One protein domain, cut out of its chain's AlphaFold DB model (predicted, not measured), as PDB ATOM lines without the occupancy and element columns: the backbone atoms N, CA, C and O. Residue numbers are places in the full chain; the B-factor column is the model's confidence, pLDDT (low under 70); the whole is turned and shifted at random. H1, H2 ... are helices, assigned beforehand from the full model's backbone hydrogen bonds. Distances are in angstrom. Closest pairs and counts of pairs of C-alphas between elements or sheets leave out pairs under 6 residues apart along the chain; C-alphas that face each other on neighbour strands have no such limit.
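AT A GLANCE: This is residues 165 to 242 of the 266 residues of an uncharacterized protein of Streptomyces sp. RB5 (UniProt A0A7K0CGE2). Two helices, H1 and H4, cross each other to make the core, and H2 and H3, one after the other along the chain, pack on this crossed pair, H3 folding back into H4 as a hairpin. Between H1 and H2 a long loop runs out from the body, and its residues 190 to 196 stick out. The printed part has 78 residues, with four named helices in the order H1, H2, H3, H4 and no named strand: all helix. It is compact, with a radius of gyration of the C-alphas of 12.4 A, and spans 38 by 26 by 18 A.

HOW THE PARTS SIT: H1, residues 165 to 183, and H4, residues 222 to 236, are both hubs, touching three helices each. They touch at a steep tilt of 45 degrees, the same way; their closest C-alphas, of Leu 176 and Ala 227, are 4.1 A apart. H3, residues 208 to 217, forms a helical hairpin with H4 at a shallow tilt of 27 degrees, opposite ways, closest at the C-alphas of Ala 215 and Ala 224, 5.4 A. H1 touches H3 with residues 165 to 172 alone, closest at the C-alphas of Ala 172 and Leu 211, 6.4 A. H2, residues 197 to 206, touches H1 at a steep tilt of 47 degrees, closest at the C-alphas of Leu 204 and Ala 175, 6.3 A. H4 touches H2 with residues 231 to 235 alone, closest at the C-alphas of Leu 231 and Pro 205, 5.5 A. H2 and H3 meet only through their link. Every O i to N i+4 pair is within hydrogen-bond range in H1, H3 and H4; in H2, 4 of 6 are.

IN THESE COORDINATES: H1 is 26.3 A long, from C-alpha 165 at (155.962, 186.716, 193.013). H2 is 15.0 A and H3 14.2 A long. H4, 21.2 A, ends at C-alpha 236, (145.876, 179.015, 167.911).

THE WHOLE: The C-alphas farthest apart, of Trp 191 and Met 217, are 39.1 A apart. The printed part has no cut. H1 to H2 is a long link of 13 residues; the other two are tight. The pLDDT is under 70 in residues 187 to 195 and 240 to 241.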
ATOM      1  N   ARG A 165     156.217 185.622 193.968       94.38
ATOM      2  CA  ARG A 165     155.962 186.716 193.013       94.38
ATOM      3  C   ARG A 165     157.155 186.995 192.093       94.38
ATOM      4  O   ARG A 165     156.970 187.358 190.937       94.38
ATOM      5  N   GLU A 166     158.379 186.830 192.594       95.12
ATOM      6  CA  GLU A 166     159.599 186.988 191.803       95.12
ATOM      7  C   GLU A 166     159.683 185.899 190.727       95.12
ATOM      8  O   GLU A 166     160.024 186.196 189.583       95.12
ATOM      9  N   ALA A 167     159.290 184.667 191.072       96.19
ATOM     10  CA  ALA A 167     159.210 183.557 190.131       96.19
ATOM     11  C   ALA A 167     158.095 183.773 189.098       96.19
ATOM     12  O   ALA A 167     158.327 183.554 187.915       96.19
ATOM     13  N   ASP A 168     156.925 184.284 189.503       97.50
ATOM     14  CA  ASP A 168     155.845 184.648 188.569       97.50
ATOM     15  C   ASP A 168     156.307 185.698 187.547       97.50
ATOM     16  O   ASP A 168     156.068 185.566 186.345       97.50
ATOM     17  N   ALA A 169     157.017 186.728 188.017       96.06
ATOM     18  CA  ALA A 169     157.596 187.746 187.151       96.06
ATOM     19  C   ALA A 169     158.664 187.154 186.215       96.06
ATOM     20  O   ALA A 169     158.747 187.554 185.052       96.06
ATOM     21  N   GLY A 170     159.476 186.213 186.707       95.69
ATOM     22  CA  GLY A 170     160.426 185.433 185.911       95.69
ATOM     23  C   GLY A 170     159.751 184.634 184.807       95.69
ATOM     24  O   GLY A 170     160.108 184.791 183.641       95.69
ATOM     25  N   LEU A 171     158.721 183.863 185.155       97.38
ATOM     26  CA  LEU A 171     157.938 183.069 184.211       97.38
ATOM     27  C   LEU A 171     157.257 183.946 183.163       97.38
ATOM     28  O   LEU A 171     157.227 183.566 182.001       97.38
ATOM     29  N   ALA A 172     156.769 185.138 183.523       96.62
ATOM     30  CA  ALA A 172     156.222 186.076 182.543       96.62
ATOM     31  C   ALA A 172     157.283 186.532 181.523       96.62
ATOM     32  O   ALA A 172     156.997 186.593 180.328       96.62
ATOM     33  N   ARG A 173     158.515 186.833 181.968       95.31
ATOM     34  CA  ARG A 173     159.619 187.203 181.063       95.31
ATOM     35  C   ARG A 173     160.040 186.030 180.173       95.31
ATOM     36  O   ARG A 173     160.234 186.233 178.978       95.31
ATOM     37  N   VAL A 174     160.158 184.831 180.746       94.62
ATOM     38  CA  VAL A 174     160.491 183.590 180.027       94.62
ATOM     39  C   VAL A 174     159.423 183.263 178.986       94.62
ATOM     40  O   VAL A 174     159.750 183.108 177.816       94.62
ATOM     41  N   ALA A 175     158.147 183.252 179.376       95.00
ATOM     42  CA  ALA A 175     157.039 182.928 178.485       95.00
ATOM     43  C   ALA A 175     156.902 183.918 177.324       95.00
ATOM     44  O   ALA A 175     156.632 183.505 176.200       95.00
ATOM     45  N   LEU A 176     157.116 185.215 177.572       93.12
ATOM     46  CA  LEU A 176     157.157 186.205 176.498       93.12
ATOM     47  C   LEU A 176     158.332 185.953 175.551       93.12
ATOM     48  O   LEU A 176     158.133 185.929 174.342       93.12
ATOM     49  N   SER A 177     159.539 185.788 176.099       90.62
ATOM     50  CA  SER A 177     160.750 185.621 175.297       90.62
ATOM     51  C   SER A 177     160.657 184.362 174.443       90.62
ATOM     52  O   SER A 177     160.683 184.454 173.226       90.62
ATOM     53  N   TRP A 178     160.481 183.194 175.058       90.31
ATOM     54  CA  TRP A 178     160.478 181.925 174.327       90.31
ATOM     55  C   TRP A 178     159.223 181.759 173.485       90.31
ATOM     56  O   TRP A 178     159.298 181.217 172.392       90.31
ATOM     57  N   GLY A 179     158.077 182.273 173.940       90.12
ATOM     58  CA  GLY A 179     156.874 182.285 173.122       90.12
ATOM     59  C   GLY A 179     157.061 183.086 171.836       90.12
ATOM     60  O   GLY A 179     156.608 182.644 170.788       90.12
ATOM     61  N   ALA A 180     157.759 184.226 171.886       86.38
ATOM     62  CA  ALA A 180     158.094 184.986 170.684       86.38
ATOM     63  C   ALA A 180     159.041 184.208 169.755       86.38
ATOM     64  O   ALA A 180     158.744 184.105 168.569       86.38
ATOM     65  N   GLU A 181     160.107 183.612 170.295       85.25
ATOM     66  CA  GLU A 181     161.065 182.802 169.523       85.25
ATOM     67  C   GLU A 181     160.388 181.596 168.842       85.25
ATOM     68  O   GLU A 181     160.617 181.337 167.662       85.25
ATOM     69  N   VAL A 182     159.486 180.885 169.536       86.06
ATOM     70  CA  VAL A 182     158.708 179.779 168.943       86.06
ATOM     71  C   VAL A 182     157.777 180.293 167.841       86.06
ATOM     72  O   VAL A 182     157.704 179.699 166.770       86.06
ATOM     73  N   LEU A 183     157.077 181.410 168.072       86.06
ATOM     74  CA  LEU A 183     156.150 181.999 167.094       86.06
ATOM     75  C   LEU A 183     156.842 182.581 165.852       86.06
ATOM     76  O   LEU A 183     156.169 182.825 164.845       86.06
ATOM     77  N   TRP A 184     158.142 182.857 165.934       82.75
ATOM     78  CA  TRP A 184     158.970 183.274 164.804       82.75
ATOM     79  C   TRP A 184     159.730 182.123 164.149       82.75
ATOM     80  O   TRP A 184     160.394 182.365 163.150       82.75
ATOM     81  N   GLU A 185     159.602 180.892 164.657       77.94
ATOM     82  CA  GLU A 185     160.412 179.743 164.222       77.94
ATOM     83  C   GLU A 185     161.932 179.988 164.395       77.94
ATOM     84  O   GLU A 185     162.754 179.303 163.788       77.94
ATOM     85  N   ASP A 186     162.298 180.942 165.258       73.12
ATOM     86  CA  ASP A 186     163.672 181.379 165.528       73.12
ATOM     87  C   ASP A 186     164.251 180.716 166.791       73.12
ATOM     88  O   ASP A 186     165.455 180.807 167.043       73.12
ATOM     89  N   LEU A 187     163.429 179.993 167.569       69.56
ATOM     90  CA  LEU A 187     163.926 179.264 168.733       69.56
ATOM     91  C   LEU A 187     164.865 178.141 168.287       69.56
ATOM     92  O   LEU A 187     164.431 177.098 167.800       69.56
ATOM     93  N   GLN A 188     166.156 178.343 168.512       67.56
ATOM     94  CA  GLN A 188     167.187 177.340 168.302       67.56
ATOM     95  C   GLN A 188     167.880 177.074 169.631       67.56
ATOM     96  O   GLN A 188     168.367 178.001 170.279       67.56
ATOM     97  N   PHE A 189     167.937 175.803 170.031       67.38
ATOM     98  CA  PHE A 189     168.958 175.396 170.986       67.38
ATOM     99  C   PHE A 189     170.321 175.576 170.328       67.38
ATOM    100  O   PHE A 189     170.483 175.379 169.117       67.38
ATOM    101  N   THR A 190     171.294 176.000 171.117       64.25
ATOM    102  CA  THR A 190     172.657 176.144 170.642       64.25
ATOM    103  C   THR A 190     173.301 174.771 170.383       64.25
ATOM    104  O   THR A 190     172.707 173.703 170.505       64.25
ATOM    105  N   TRP A 191     174.557 174.809 169.954       57.28
ATOM    106  CA  TRP A 191     175.399 173.719 169.446       57.28
ATOM    107  C   TRP A 191     175.485 172.431 170.297       57.28
ATOM    108  O   TRP A 191     176.074 171.464 169.815       57.28
ATOM    109  N   TYR A 192     174.962 172.396 171.531       58.47
ATOM    110  CA  TYR A 192     175.203 171.314 172.501       58.47
ATOM    111  C   TYR A 192     173.975 170.468 172.852       58.47
ATOM    112  O   TYR A 192     174.137 169.362 173.368       58.47
ATOM    113  N   TYR A 193     172.763 170.936 172.554       64.81
ATOM    114  CA  TYR A 193     171.538 170.166 172.747       64.81
ATOM    115  C   TYR A 193     170.723 170.215 171.456       64.81
ATOM    116  O   TYR A 193     170.254 171.269 171.044       64.81
ATOM    117  N   SER A 194     170.505 169.070 170.808       59.34
ATOM    118  CA  SER A 194     169.682 168.962 169.589       59.34
ATOM    119  C   SER A 194     168.175 169.044 169.882       59.34
ATOM    120  O   SER A 194     167.380 168.376 169.230       59.34
ATOM    121  N   GLY A 195     167.816 169.817 170.908       62.59
ATOM    122  CA  GLY A 195     166.721 169.583 171.831       62.59
ATOM    123  C   GLY A 195     165.315 169.382 171.289       62.59
ATOM    124  O   GLY A 195     165.004 169.510 170.111       62.59
ATOM    125  N   ARG A 196     164.416 169.112 172.231       75.81
ATOM    126  CA  ARG A 196     162.983 168.957 171.993       75.81
ATOM    127  C   ARG A 196     162.286 170.311 172.102       75.81
ATOM    128  O   ARG A 196     161.689 170.639 173.123       75.81
ATOM    129  N   ILE A 197     162.419 171.142 171.061       78.06
ATOM    130  CA  ILE A 197     161.729 172.450 170.968       78.06
ATOM    131  C   ILE A 197     160.211 172.272 171.127       78.06
ATOM    132  O   ILE A 197     159.545 173.122 171.714       78.06
ATOM    133  N   ASP A 198     159.685 171.139 170.664       85.31
ATOM    134  CA  ASP A 198     158.309 170.707 170.877       85.31
ATOM    135  C   ASP A 198     157.940 170.637 172.366       85.31
ATOM    136  O   ASP A 198     156.893 171.147 172.745       85.31
ATOM    137  N   GLU A 199     158.819 170.132 173.238       89.62
ATOM    138  CA  GLU A 199     158.558 170.106 174.686       89.62
ATOM    139  C   GLU A 199     158.465 171.514 175.290       89.62
ATOM    140  O   GLU A 199     157.641 171.753 176.173       89.62
ATOM    141  N   VAL A 200     159.269 172.471 174.807       89.44
ATOM    142  CA  VAL A 200     159.173 173.876 175.242       89.44
ATOM    143  C   VAL A 200     157.874 174.504 174.735       89.44
ATOM    144  O   VAL A 200     157.174 175.170 175.503       89.44
ATOM    145  N   ALA A 201     157.537 174.280 173.464       88.81
ATOM    146  CA  ALA A 201     156.313 174.784 172.852       88.81
ATOM    147  C   ALA A 201     155.055 174.236 173.547       88.81
ATOM    148  O   ALA A 201     154.138 175.009 173.819       88.81
ATOM    149  N   ASP A 202     155.042 172.951 173.910       91.50
ATOM    150  CA  ASP A 202     153.949 172.295 174.636       91.50
ATOM    151  C   ASP A 202     153.872 172.742 176.102       91.50
ATOM    152  O   ASP A 202     152.786 172.875 176.677       91.50
ATOM    153  N   TRP A 203     155.020 173.010 176.726       95.12
ATOM    154  CA  TRP A 203     155.086 173.478 178.107       95.12
ATOM    155  C   TRP A 203     154.595 174.919 178.272       95.12
ATOM    156  O   TRP A 203     153.910 175.220 179.251       95.12
ATOM    157  N   LEU A 204     154.902 175.822 177.337       95.25
ATOM    158  CA  LEU A 204     154.578 177.250 177.448       95.25
ATOM    159  C   LEU A 204     153.086 177.527 177.760       95.25
ATOM    160  O   LEU A 204     152.813 178.250 178.727       95.25
ATOM    161  N   PRO A 205     152.102 176.946 177.037       95.00
ATOM    162  CA  PRO A 205     150.677 177.097 177.347       95.00
ATOM    163  C   PRO A 205     150.289 176.687 178.773       95.00
ATOM    164  O   PRO A 205     149.374 177.276 179.356       95.00
ATOM    165  N   THR A 206     151.004 175.737 179.390       96.56
ATOM    166  CA  THR A 206     150.708 175.271 180.759       96.56
ATOM    167  C   THR A 206     150.869 176.375 181.812       96.56
ATOM    168  O   THR A 206     150.238 176.326 182.869       96.56
ATOM    169  N   LEU A 207     151.640 177.429 181.511       97.44
ATOM    170  CA  LEU A 207     151.852 178.574 182.400       97.44
ATOM    171  C   LEU A 207     150.649 179.531 182.462       97.44
ATOM    172  O   LEU A 207     150.574 180.374 183.365       97.44
ATOM    173  N   ARG A 208     149.687 179.428 181.533       97.38
ATOM    174  CA  ARG A 208     148.582 180.390 181.368       97.38
ATOM    175  C   ARG A 208     147.794 180.690 182.650       97.38
ATOM    176  O   ARG A 208     147.583 181.880 182.914       97.38
ATOM    177  N   PRO A 209     147.337 179.706 183.455       97.44
ATOM    178  CA  PRO A 209     146.555 180.001 184.658       97.44
ATOM    179  C   PRO A 209     147.338 180.866 185.650       97.44
ATOM    180  O   PRO A 209     146.820 181.846 186.190       97.44
ATOM    181  N   ARG A 210     148.624 180.543 185.824       97.31
ATOM    182  CA  ARG A 210     149.537 181.245 186.725       97.31
ATOM    183  C   ARG A 210     149.808 182.670 186.242       97.31
ATOM    184  O   ARG A 210     149.661 183.615 187.016       97.31
ATOM    185  N   LEU A 211     150.101 182.846 184.953       97.50
ATOM    186  CA  LEU A 211     150.346 184.169 184.369       97.50
ATOM    187  C   LEU A 211     149.091 185.047 184.321       97.50
ATOM    188  O   LEU A 211     149.196 186.262 184.453       97.50
ATOM    189  N   THR A 212     147.903 184.451 184.196       98.06
ATOM    190  CA  THR A 212     146.629 185.181 184.258       98.06
ATOM    191  C   THR A 212     146.398 185.754 185.654       98.06
ATOM    192  O   THR A 212     146.065 186.932 185.785       98.06
ATOM    193  N   SER A 213     146.637 184.957 186.701       97.44
ATOM    194  CA  SER A 213     146.586 185.429 188.091       97.44
ATOM    195  C   SER A 213     147.583 186.570 188.329       97.44
ATOM    196  O   SER A 213     147.217 187.631 188.840       97.44
ATOM    197  N   PHE A 214     148.826 186.402 187.868       97.50
ATOM    198  CA  PHE A 214     149.858 187.433 187.973       97.50
ATOM    199  C   PHE A 214     149.475 188.728 187.235       97.50
ATOM    200  O   PHE A 214     149.546 189.813 187.809       97.50
ATOM    201  N   ALA A 215     148.998 188.639 185.990       96.94
ATOM    202  CA  ALA A 215     148.572 189.802 185.211       96.94
ATOM    203  C   ALA A 215     147.393 190.546 185.862       96.94
ATOM    204  O   ALA A 215     147.369 191.776 185.855       96.94
ATOM    205  N   ALA A 216     146.449 189.823 186.475       97.19
ATOM    206  CA  ALA A 216     145.333 190.424 187.204       97.19
ATOM    207  C   ALA A 216     145.800 191.214 188.441       97.19
ATOM    208  O   ALA A 216     145.277 192.295 188.716       97.19
ATOM    209  N   MET A 217     146.814 190.714 189.157       96.94
ATOM    210  CA  MET A 217     147.440 191.429 190.278       96.94
ATOM    211  C   MET A 217     148.322 192.603 189.821       96.94
ATOM    212  O   MET A 217     148.520 193.561 190.568       96.94
ATOM    213  N   HIS A 218     148.827 192.557 188.585       95.50
ATOM    214  CA  HIS A 218     149.744 193.547 188.019       95.50
ATOM    215  C   HIS A 218     149.243 194.105 186.673       95.50
ATOM    216  O   HIS A 218     149.932 193.977 185.659       95.50
ATOM    217  N   PRO A 219     148.098 194.818 186.633       93.25
ATOM    218  CA  PRO A 219     147.423 195.205 185.384       93.25
ATOM    219  C   PRO A 219     148.211 196.185 184.499       93.25
ATOM    220  O   PRO A 219     147.850 196.415 183.348       93.25
ATOM    221  N   ARG A 220     149.287 196.791 185.020       94.31
ATOM    222  CA  ARG A 220     150.198 197.674 184.268       94.31
ATOM    223  C   ARG A 220     151.468 196.964 183.784       94.31
ATOM    224  O   ARG A 220     152.314 197.598 183.156       94.31
ATOM    225  N   CYS A 221     151.642 195.679 184.089       94.94
ATOM    226  CA  CYS A 221     152.799 194.909 183.654       94.94
ATOM    227  C   CYS A 221     152.631 194.503 182.187       94.94
ATOM    228  O   CYS A 221     152.005 193.489 181.878       94.94
ATOM    229  N   LYS A 222     153.223 195.288 181.277       93.19
ATOM    230  CA  LYS A 222     153.212 194.986 179.839       93.19
ATOM    231  C   LYS A 222     153.736 193.577 179.540       93.19
ATOM    232  O   LYS A 222     153.098 192.859 178.786       93.19
ATOM    233  N   THR A 223     154.825 193.149 180.181       93.62
ATOM    234  CA  THR A 223     155.400 191.806 179.987       93.62
ATOM    235  C   THR A 223     154.400 190.685 180.265       93.62
ATOM    236  O   THR A 223     154.336 189.737 179.496       93.62
ATOM    237  N   ALA A 224     153.598 190.787 181.329       94.56
ATOM    238  CA  ALA A 224     152.606 189.762 181.657       94.56
ATOM    239  C   ALA A 224     151.461 189.719 180.632       94.56
ATOM    240  O   ALA A 224     151.029 188.640 180.231       94.56
ATOM    241  N   VAL A 225     151.002 190.890 180.177       94.12
ATOM    242  CA  VAL A 225     149.989 191.001 179.116       94.12
ATOM    243  C   VAL A 225     150.515 190.423 177.802       94.12
ATOM    244  O   VAL A 225     149.829 189.626 177.162       94.12
ATOM    245  N   ASP A 226     151.740 190.779 177.422       93.88
ATOM    246  CA  ASP A 226     152.348 190.305 176.184       93.88
ATOM    247  C   ASP A 226     152.627 188.794 176.233       93.88
ATOM    248  O   ASP A 226     152.398 188.095 175.248       93.88
ATOM    249  N   ALA A 227     153.054 188.262 177.383       94.69
ATOM    250  CA  ALA A 227     153.224 186.823 177.573       94.69
ATOM    251  C   ALA A 227     151.906 186.074 177.326       94.69
ATOM    252  O   ALA A 227     151.872 185.119 176.556       94.69
ATOM    253  N   LEU A 228     150.791 186.539 177.902       96.06
ATOM    254  CA  LEU A 228     149.475 185.927 177.677       96.06
ATOM    255  C   LEU A 228     149.030 186.006 176.212       96.06
ATOM    256  O   LEU A 228     148.404 185.069 175.710       96.06
ATOM    257  N   ALA A 229     149.340 187.098 175.514       92.75
ATOM    258  CA  ALA A 229     149.063 187.222 174.087       92.75
ATOM    259  C   ALA A 229     149.923 186.254 173.251       92.75
ATOM    260  O   ALA A 229     149.373 185.598 172.367       92.75
ATOM    261  N   ALA A 230     151.209 186.080 173.581       91.81
ATOM    262  CA  ALA A 230     152.076 185.082 172.952       91.81
ATOM    263  C   ALA A 230     151.548 183.651 173.168       91.81
ATOM    264  O   ALA A 230     151.338 182.929 172.198       91.81
ATOM    265  N   LEU A 231     151.206 183.275 174.407       93.81
ATOM    266  CA  LEU A 231     150.607 181.964 174.701       93.81
ATOM    267  C   LEU A 231     149.315 181.726 173.910       93.81
ATOM    268  O   LEU A 231     149.035 180.616 173.472       93.81
ATOM    269  N   SER A 232     148.517 182.776 173.708       93.06
ATOM    270  CA  SER A 232     147.257 182.666 172.967       93.06
ATOM    271  C   SER A 232     147.474 182.500 171.465       93.06
ATOM    272  O   SER A 232     146.670 181.839 170.817       93.06
ATOM    273  N   ALA A 233     148.534 183.091 170.912       90.38
ATOM    274  CA  ALA A 233     148.923 182.869 169.525       90.38
ATOM    275  C   ALA A 233     149.454 181.439 169.319       90.38
ATOM    276  O   ALA A 233     149.042 180.786 168.363       90.38
ATOM    277  N   LEU A 234     150.268 180.929 170.256       89.06
ATOM    278  CA  LEU A 234     150.782 179.551 170.230       89.06
ATOM    279  C   LEU A 234     149.643 178.525 170.199       89.06
ATOM    280  O   LEU A 234     149.597 177.681 169.311       89.06
ATOM    281  N   GLU A 235     148.672 178.644 171.108       88.88
ATOM    282  CA  GLU A 235     147.515 177.735 171.170       88.88
ATOM    283  C   GLU A 235     146.645 177.758 169.902       88.88
ATOM    284  O   GLU A 235     145.974 176.775 169.595       88.88
ATOM    285  N   ARG A 236     146.629 178.879 169.167       88.06
ATOM    286  CA  ARG A 236     145.876 179.015 167.911       88.06
ATOM    287  C   ARG A 236     146.689 178.640 166.669       88.06
ATOM    288  O   ARG A 236     146.127 178.653 165.576       88.06
ATOM    289  N   GLY A 237     147.978 178.320 166.814       82.50
ATOM    290  CA  GLY A 237     148.884 178.107 165.681       82.50
ATOM    291  C   GLY A 237     149.027 179.352 164.797       82.50
ATOM    292  O   GLY A 237     149.185 179.243 163.581       82.50
ATOM    293  N   GLU A 238     148.891 180.541 165.385       81.94
ATOM    294  CA  GLU A 238     149.017 181.817 164.683       81.94
ATOM    295  C   GLU A 238     150.476 182.280 164.650       81.94
ATOM    296  O   GLU A 238     151.292 181.882 165.475       81.94
ATOM    297  N   ARG A 239     150.809 183.178 163.715       72.06
ATOM    298  CA  ARG A 239     152.102 183.876 163.739       72.06
ATOM    299  C   ARG A 239     152.180 184.833 164.924       72.06
ATOM    300  O   ARG A 239     151.155 185.258 165.460       72.06
ATOM    301  N   ALA A 240     153.403 185.221 165.280       67.69
ATOM    302  CA  ALA A 240     153.642 186.158 166.367       67.69
ATOM    303  C   ALA A 240     152.757 187.418 166.270       67.69
ATOM    304  O   ALA A 240     152.705 188.060 165.216       67.69
ATOM    305  N   PRO A 241     152.102 187.829 167.372       67.50
ATOM    306  CA  PRO A 241     151.230 189.002 167.385       67.50
ATOM    307  C   PRO A 241     152.011 190.329 167.391       67.50
ATOM    308  O   PRO A 241     151.410 191.403 167.350       67.50
ATOM    309  N   TRP A 242     153.346 190.267 167.444       70.44
ATOM    310  CA  TRP A 242     154.243 191.416 167.518       70.44
ATOM    311  C   TRP A 242     155.132 191.503 166.282       70.44
ATOM    312  O   TRP A 242     155.638 190.496 165.790       70.44
TER     313      TRP A 242